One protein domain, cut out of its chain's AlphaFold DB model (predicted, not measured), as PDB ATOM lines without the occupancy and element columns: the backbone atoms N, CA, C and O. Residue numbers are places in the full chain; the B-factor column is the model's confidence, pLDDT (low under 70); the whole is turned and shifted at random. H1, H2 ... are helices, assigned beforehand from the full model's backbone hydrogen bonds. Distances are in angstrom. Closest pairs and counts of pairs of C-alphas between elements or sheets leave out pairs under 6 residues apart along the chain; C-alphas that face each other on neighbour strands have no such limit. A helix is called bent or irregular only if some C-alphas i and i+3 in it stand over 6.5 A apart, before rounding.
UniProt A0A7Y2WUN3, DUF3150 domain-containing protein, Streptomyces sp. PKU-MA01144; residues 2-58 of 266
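Overview. This is residues 2 to 58 of the 266 residues of the protein "DUF3150 domain-containing protein" of Streptomyces sp. PKU-MA01144 (UniProt A0A7Y2WUN3). Picture a long, narrow hook: the long straight helix H1 makes the shaft, H2 carries on beyond its end after a change of direction, and the chain then turns and folds back through H3 to the short helix H4, which comes back beside the last turns of H1. Residues 2 to 14 of H1 stick out as a free arm, and residues 35 to 40 stand free at the turn at the other end. The printed part has 57 residues with four named helices, in the order H1, H2, H3, H4, and no named strand; its class is all helix. It is only just extended, close to loose, with a radius of gyration of the C-alphas of 15.7 A, and the C-alphas span 53 by 17 by 13 A, much of the length being the free arm.

Along the chain. Find C-alpha 2 at (-39.381, 41.230, 65.282); from there H1, residues 2 to 24, runs 32.4 A to C-alpha 24 at (-32.742, 42.707, 33.553), with z falling. H2 takes residues 26 to 36 and measures 15.5 A from first to last C-alpha. H3, residues 38 to 47, measures 14.7 A and is irregular: C-alphas 39 and 42 are 7.4 A apart. Look last at H4, residues 51 to 57, which spans 10.0 A and ends at C-alpha 57, (-44.538, 50.987, 38.382).

Arrangement. Begin with H1, which with residues 19 to 23 alone only just touches H4, with 3 pairs of C-alphas within 8 A. Their closest C-alphas are those of Val 23 and Ile 55, 7.1 A apart. The two run opposite ways at a tilt of 35.0 degrees, only just steep. H1 and H2 meet only through their link, and H1 and H3 are apart. H2 and H3 form a helical hairpin: they touch, the closest C-alphas being those of Lys 34 and Ser 41 at 4.7 A, and run opposite ways at a tilt of 35.2 degrees, only just steep. H2 and H4 are close but not clearly touching, about perpendicular at 87 degrees, and their closest C-alphas, those of Tyr 26 and Lys 51, are 7.2 A apart. H3 and H4 are apart. In the backbones of H1, H2 and H4 every O i to N i+4 pair is within hydrogen-bond range; in H3, 4 of 6 are.

Size, cuts and confidence. Look at Glu 2 and Arg 39 for the two C-alphas farthest apart, at 53.0 A. Without the stretches that stand free, the body has 38 residues and spans 31 by 18 by 10 A. The printed part has no cut, and the links H1 to H2, H2 to H3 and H3 to H4 are tight. In the B-factor column the mean pLDDT of the printed part of this model is 84.0, and residues 2 to 5 are under 70.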
ATOM      1  N   GLU A   2     -40.654  41.508  65.968       56.06
ATOM      2  CA  GLU A   2     -39.381  41.230  65.282       56.06
ATOM      3  C   GLU A   2     -39.535  40.160  64.185       56.06
ATOM      4  O   GLU A   2     -39.284  40.454  63.027       56.06
ATOM      5  N   GLU A   3     -40.154  39.018  64.497       62.25
ATOM      6  CA  GLU A   3     -40.451  37.936  63.536       62.25
ATOM      7  C   GLU A   3     -41.350  38.365  62.353       62.25
ATOM      8  O   GLU A   3     -41.149  37.956  61.214       62.25
ATOM      9  N   PHE A   4     -42.321  39.258  62.587       63.03
ATOM     10  CA  PHE A   4     -43.153  39.816  61.512       63.03
ATOM     11  C   PHE A   4     -42.357  40.772  60.616       63.03
ATOM     12  O   PHE A   4     -42.539  40.777  59.402       63.03
ATOM     13  N   LEU A   5     -41.493  41.604  61.209       68.62
ATOM     14  CA  LEU A   5     -40.633  42.514  60.453       68.62
ATOM     15  C   LEU A   5     -39.610  41.728  59.627       68.62
ATOM     16  O   LEU A   5     -39.370  42.091  58.479       68.62
ATOM     17  N   GLU A   6     -39.077  40.634  60.166       74.69
ATOM     18  CA  GLU A   6     -38.210  39.702  59.442       74.69
ATOM     19  C   GLU A   6     -38.953  39.020  58.284       74.69
ATOM     20  O   GLU A   6     -38.460  39.017  57.155       74.69
ATOM     21  N   GLY A   7     -40.179  38.534  58.511       74.38
ATOM     22  CA  GLY A   7     -41.014  37.954  57.453       74.38
ATOM     23  C   GLY A   7     -41.376  38.957  56.352       74.38
ATOM     24  O   GLY A   7     -41.283  38.648  55.165       74.38
ATOM     25  N   ALA A   8     -41.724  40.193  56.716       76.69
ATOM     26  CA  ALA A   8     -42.006  41.250  55.746       76.69
ATOM     27  C   ALA A   8     -40.764  41.626  54.917       76.69
ATOM     28  O   ALA A   8     -40.887  41.883  53.719       76.69
ATOM     29  N   GLN A   9     -39.576  41.617  55.529       79.56
ATOM     30  CA  GLN A   9     -38.304  41.847  54.838       79.56
ATOM     31  C   GLN A   9     -37.935  40.702  53.887       79.56
ATOM     32  O   GLN A   9     -37.353  40.955  52.833       79.56
ATOM     33  N   GLU A  10     -38.257  39.452  54.228       86.19
ATOM     34  CA  GLU A  10     -38.094  38.315  53.313       86.19
ATOM     35  C   GLU A  10     -38.989  38.475  52.079       86.19
ATOM     36  O   GLU A  10     -38.496  38.434  50.954       86.19
ATOM     37  N   ILE A  11     -40.275  38.777  52.278       83.94
ATOM     38  CA  ILE A  11     -41.228  38.991  51.177       83.94
ATOM     39  C   ILE A  11     -40.803  40.179  50.303       83.94
ATOM     40  O   ILE A  11     -40.878  40.107  49.074       83.94
ATOM     41  N   GLU A  12     -40.327  41.271  50.908       84.88
ATOM     42  CA  GLU A  12     -39.779  42.403  50.157       84.88
ATOM     43  C   GLU A  12     -38.581  41.970  49.304       84.88
ATOM     44  O   GLU A  12     -38.485  42.340  48.132       84.88
ATOM     45  N   ARG A  13     -37.684  41.149  49.857       86.06
ATOM     46  CA  ARG A  13     -36.507  40.646  49.145       86.06
ATOM     47  C   ARG A  13     -36.890  39.755  47.967       86.06
ATOM     48  O   ARG A  13     -36.338  39.934  46.881       86.06
ATOM     49  N   GLU A  14     -37.831  38.835  48.154       86.44
ATOM     50  CA  GLU A  14     -38.344  37.974  47.082       86.44
ATOM     51  C   GLU A  14     -39.023  38.793  45.978       86.44
ATOM     52  O   GLU A  14     -38.758  38.589  44.790       86.44
ATOM     53  N   PHE A  15     -39.839  39.778  46.360       85.44
ATOM     54  CA  PHE A  15     -40.489  40.693  45.424       85.44
ATOM     55  C   PHE A  15     -39.466  41.488  44.602       85.44
ATOM     56  O   PHE A  15     -39.566  41.545  43.374       85.44
ATOM     57  N   GLN A  16     -38.442  42.047  45.254       85.75
ATOM     58  CA  GLN A  16     -37.360  42.765  44.576       85.75
ATOM     59  C   GLN A  16     -36.547  41.843  43.660       85.75
ATOM     60  O   GLN A  16     -36.208  42.242  42.547       85.75
ATOM     61  N   ALA A  17     -36.282  40.598  44.066       86.62
ATOM     62  CA  ALA A  17     -35.593  39.619  43.225       86.62
ATOM     63  C   ALA A  17     -36.405  39.264  41.964       86.62
ATOM     64  O   ALA A  17     -35.849  39.197  40.863       86.62
ATOM     65  N   GLY A  18     -37.726  39.102  42.104       81.75
ATOM     66  CA  GLY A  18     -38.638  38.886  40.979       81.75
ATOM     67  C   GLY A  18     -38.662  40.070  40.011       81.75
ATOM     68  O   GLY A  18     -38.555  39.880  38.798       81.75
ATOM     69  N   ILE A  19     -38.724  41.297  40.533       86.00
ATOM     70  CA  ILE A  19     -38.650  42.515  39.713       86.00
ATOM     71  C   ILE A  19     -37.309  42.602  39.000       86.00
ATOM     72  O   ILE A  19     -37.286  42.871  37.801       86.00
ATOM     73  N   GLN A  20     -36.204  42.357  39.703       85.00
ATOM     74  CA  GLN A  20     -34.867  42.474  39.133       85.00
ATOM     75  C   GLN A  20     -34.701  41.556  37.917       85.00
ATOM     76  O   GLN A  20     -34.199  42.001  36.889       85.00
ATOM     77  N   ASN A  21     -35.229  40.331  37.979       84.00
ATOM     78  CA  ASN A  21     -35.246  39.416  36.838       84.00
ATOM     79  C   ASN A  21     -35.984  40.015  35.623       84.00
ATOM     80  O   ASN A  21     -35.457  40.034  34.509       84.00
ATOM     81  N   VAL A  22     -37.180  40.571  35.827       81.88
ATOM     82  CA  VAL A  22     -37.967  41.181  34.740       81.88
ATOM     83  C   VAL A  22     -37.298  42.455  34.207       81.88
ATOM     84  O   VAL A  22     -37.327  42.723  33.006       81.88
ATOM     85  N   VAL A  23     -36.661  43.236  35.078       87.12
ATOM     86  CA  VAL A  23     -35.943  44.473  34.735       87.12
ATOM     87  C   VAL A  23     -34.677  44.183  33.929       87.12
ATOM     88  O   VAL A  23     -34.384  44.897  32.962       87.12
ATOM     89  N   ASP A  24     -33.934  43.141  34.286       88.38
ATOM     90  CA  ASP A  24     -32.742  42.707  33.553       88.38
ATOM     91  C   ASP A  24     -33.110  42.222  32.146       88.38
ATOM     92  O   ASP A  24     -32.392  42.498  31.182       88.38
ATOM     93  N   ASN A  25     -34.290  41.616  32.011       88.06
ATOM     94  CA  ASN A  25     -34.815  41.076  30.759       88.06
ATOM     95  C   ASN A  25     -35.782  42.019  30.018       88.06
ATOM     96  O   ASN A  25     -36.390  41.621  29.025       88.06
ATOM     97  N   TYR A  26     -35.912  43.277  30.452       87.75
ATOM     98  CA  TYR A  26     -36.911  44.229  29.948       87.75
ATOM     99  C   TYR A  26     -36.926  44.351  28.410       87.75
ATOM    100  O   TYR A  26     -37.969  44.171  27.782       87.75
ATOM    101  N   GLU A  27     -35.770  44.579  27.779       88.19
ATOM    102  CA  GLU A  27     -35.688  44.723  26.313       88.19
ATOM    103  C   GLU A  27     -36.025  43.418  25.580       88.19
ATOM    104  O   GLU A  27     -36.638  43.434  24.513       88.19
ATOM    105  N   MET A  28     -35.684  42.273  26.175       89.75
ATOM    106  CA  MET A  28     -36.021  40.964  25.621       89.75
ATOM    107  C   MET A  28     -37.538  40.758  25.580       89.75
ATOM    108  O   MET A  28     -38.062  40.249  24.592       89.75
ATOM    109  N   HIS A  29     -38.251  41.190  26.625       85.94
ATOM    110  CA  HIS A  29     -39.709  41.119  26.682       85.94
ATOM    111  C   HIS A  29     -40.378  42.055  25.667       85.94
ATOM    112  O   HIS A  29     -41.344  41.652  25.017       85.94
ATOM    113  N   ILE A  30     -39.842  43.265  25.474       88.94
ATOM    114  CA  ILE A  30     -40.335  44.196  24.448       88.94
ATOM    115  C   ILE A  30     -40.172  43.597  23.048       88.94
ATOM    116  O   ILE A  30     -41.122  43.592  22.265       88.94
ATOM    117  N   GLU A  31     -39.004  43.038  22.737       89.25
ATOM    118  CA  GLU A  31     -38.766  42.409  21.436       89.25
ATOM    119  C   GLU A  31     -39.594  41.130  21.240       89.25
ATOM    120  O   GLU A  31     -40.117  40.893  20.150       89.25
ATOM    121  N   ALA A  32     -39.808  40.330  22.290       89.69
ATOM    122  CA  ALA A  32     -40.707  39.179  22.234       89.69
ATOM    123  C   ALA A  32     -42.153  39.590  21.895       89.69
ATOM    124  O   ALA A  32     -42.785  38.964  21.039       89.69
ATOM    125  N   GLU A  33     -42.662  40.669  22.494       85.50
ATOM    126  CA  GLU A  33     -44.023  41.154  22.234       85.50
ATOM    127  C   GLU A  33     -44.154  41.793  20.837       85.50
ATOM    128  O   GLU A  33     -45.158  41.598  20.144       85.50
ATOM    129  N   LYS A  34     -43.102  42.466  20.355       88.50
ATOM    130  CA  LYS A  34     -43.025  42.960  18.967       88.50
ATOM    131  C   LYS A  34     -43.047  41.816  17.954       88.50
ATOM    132  O   LYS A  34     -43.771  41.896  16.961       88.50
ATOM    133  N   ASN A  35     -42.316  40.736  18.229       89.19
ATOM    134  CA  ASN A  35     -42.301  39.536  17.390       89.19
ATOM    135  C   ASN A  35     -43.647  38.801  17.403       89.19
ATOM    136  O   ASN A  35     -44.080  38.284  16.371       89.19
ATOM    137  N   ARG A  36     -44.336  38.791  18.548       88.75
ATOM    138  CA  ARG A  36     -45.684  38.226  18.688       88.75
ATOM    139  C   ARG A  36     -46.725  39.013  17.893       88.75
ATOM    140  O   ARG A  36     -47.610  38.410  17.286       88.75
ATOM    141  N   SER A  37     -46.604  40.340  17.866       86.88
ATOM    142  CA  SER A  37     -47.558  41.234  17.203       86.88
ATOM    143  C   SER A  37     -46.867  42.232  16.260       86.88
ATOM    144  O   SER A  37     -46.863  43.436  16.536       86.88
ATOM    145  N   PRO A  38     -46.377  41.802  15.077       87.44
ATOM    146  CA  PRO A  38     -45.628  42.678  14.166       87.44
ATOM    147  C   PRO A  38     -46.412  43.917  13.715       87.44
ATOM    148  O   PRO A  38     -45.851  44.996  13.548       87.44
ATOM    149  N   ARG A  39     -47.742  43.792  13.574       87.94
ATOM    150  CA  ARG A  39     -48.635  44.914  13.229       87.94
ATOM    151  C   ARG A  39     -48.668  46.005  14.303       87.94
ATOM    152  O   ARG A  39     -48.951  47.151  13.974       87.94
ATOM    153  N   MET A  40     -48.393  45.650  15.557       85.75
ATOM    154  CA  MET A  40     -48.388  46.554  16.709       85.75
ATOM    155  C   MET A  40     -46.986  47.003  17.110       85.75
ATOM    156  O   MET A  40     -46.872  47.854  17.980       85.75
ATOM    157  N   SER A  41     -45.933  46.524  16.442       87.25
ATOM    158  CA  SER A  41     -44.543  46.864  16.773       87.25
ATOM    159  C   SER A  41     -44.305  48.374  16.871       87.25
ATOM    160  O   SER A  41     -43.718  48.841  17.839       87.25
ATOM    161  N   SER A  42     -44.811  49.145  15.901       85.69
ATOM    162  CA  SER A  42     -44.678  50.610  15.894       85.69
ATOM    163  C   SER A  42     -45.403  51.268  17.076       85.69
ATOM    164  O   SER A  42     -44.899  52.213  17.674       85.69
ATOM    165  N   LEU A  43     -46.568  50.733  17.456       88.06
ATOM    166  CA  LEU A  43     -47.345  51.232  18.590       88.06
ATOM    167  C   LEU A  43     -46.681  50.875  19.928       88.06
ATOM    168  O   LEU A  43     -46.663  51.698  20.837       88.06
ATOM    169  N   ILE A  44     -46.093  49.680  20.032       86.81
ATOM    170  CA  ILE A  44     -45.314  49.243  21.198       86.81
ATOM    171  C   ILE A  44     -44.109  50.169  21.396       86.81
ATOM    172  O   ILE A  44     -43.893  50.641  22.506       86.81
ATOM    173  N   ASP A  45     -43.371  50.505  20.335       87.50
ATOM    174  CA  ASP A  45     -42.229  51.424  20.442       87.50
ATOM    175  C   ASP A  45     -42.645  52.848  20.863       87.50
ATOM    176  O   ASP A  45     -41.876  53.530  21.536       87.50
ATOM    177  N   GLN A  46     -43.859  53.287  20.508       86.56
ATOM    178  CA  GLN A  46     -44.396  54.596  20.902       86.56
ATOM    179  C   GLN A  46     -44.937  54.637  22.336       86.56
ATOM    180  O   GLN A  46     -44.850  55.681  22.982       86.56
ATOM    181  N   LEU A  47     -45.533  53.542  22.814       87.25
ATOM    182  CA  LEU A  47     -46.249  53.500  24.094       87.25
ATOM    183  C   LEU A  47     -45.483  52.792  25.213       87.25
ATOM    184  O   LEU A  47     -45.923  52.854  26.363       87.25
ATOM    185  N   LYS A  48     -44.373  52.107  24.912       85.94
ATOM    186  CA  LYS A  48     -43.580  51.440  25.946       85.94
ATOM    187  C   LYS A  48     -43.114  52.449  26.992       85.94
ATOM    188  O   LYS A  48     -42.647  53.542  26.674       85.94
ATOM    189  N   LEU A  49     -43.225  52.056  28.257       86.94
ATOM    190  CA  LEU A  49     -42.632  52.809  29.357       86.94
ATOM    191  C   LEU A  49     -41.114  52.786  29.220       86.94
ATOM    192  O   LEU A  49     -40.554  51.788  28.781       86.94
ATOM    193  N   THR A  50     -40.428  53.844  29.641       88.19
ATOM    194  CA  THR A  50     -38.972  53.759  29.805       88.19
ATOM    195  C   THR A  50     -38.633  52.696  30.854       88.19
ATOM    196  O   THR A  50     -39.457  52.398  31.721       88.19
ATOM    197  N   LYS A  51     -37.423  52.122  30.813       84.31
ATOM    198  CA  LYS A  51     -36.987  51.139  31.820       84.31
ATOM    199  C   LYS A  51     -37.125  51.695  33.246       84.31
ATOM    200  O   LYS A  51     -37.616  51.004  34.131       84.31
ATOM    201  N   ASP A  52     -36.785  52.966  33.439       84.62
ATOM    202  CA  ASP A  52     -36.901  53.644  34.733       84.62
ATOM    203  C   ASP A  52     -38.359  53.815  35.178       84.62
ATOM    204  O   ASP A  52     -38.679  53.610  36.349       84.62
ATOM    205  N   ASP A  53     -39.266  54.177  34.269       84.62
ATOM    206  CA  ASP A  53     -40.687  54.331  34.603       84.62
ATOM    207  C   ASP A  53     -41.389  52.982  34.792       84.62
ATOM    208  O   ASP A  53     -42.302  52.869  35.610       84.62
ATOM    209  N   PHE A  54     -40.916  51.942  34.104       85.94
ATOM    210  CA  PHE A  54     -41.322  50.562  34.334       85.94
ATOM    211  C   PHE A  54     -40.919  50.097  35.741       85.94
ATOM    212  O   PHE A  54     -41.769  49.593  36.470       85.94
ATOM    213  N   ILE A  55     -39.686  50.361  36.187       84.25
ATOM    214  CA  ILE A  55     -39.250  50.051  37.562       84.25
ATOM    215  C   ILE A  55     -40.137  50.769  38.592       84.25
ATOM    216  O   ILE A  55     -40.611  50.149  39.542       84.25
ATOM    217  N   LYS A  56     -40.437  52.056  38.379       84.25
ATOM    218  CA  LYS A  56     -41.300  52.851  39.280       84.25
ATOM    219  C   LYS A  56     -42.752  52.370  39.343       84.25
ATOM    220  O   LYS A  56     -43.487  52.796  40.243       84.25
ATOM    221  N   SER A  57     -43.191  51.560  38.378       82.44
ATOM    222  CA  SER A  57     -44.538  50.987  38.382       82.44
ATOM    223  C   SER A  57     -44.695  49.904  39.453       82.44
ATOM    224  O   SER A  57     -45.790  49.728  39.987       82.44
ATOM    225  N   PHE A  58     -43.595  49.251  39.840       82.81
ATOM    226  CA  PHE A  58     -43.579  48.292  40.931       82.81
ATOM    227  C   PHE A  58     -43.427  49.020  42.265       82.81
ATOM    228  O   PHE A  58     -42.469  49.758  42.491       82.81
TER     229      PHE A  58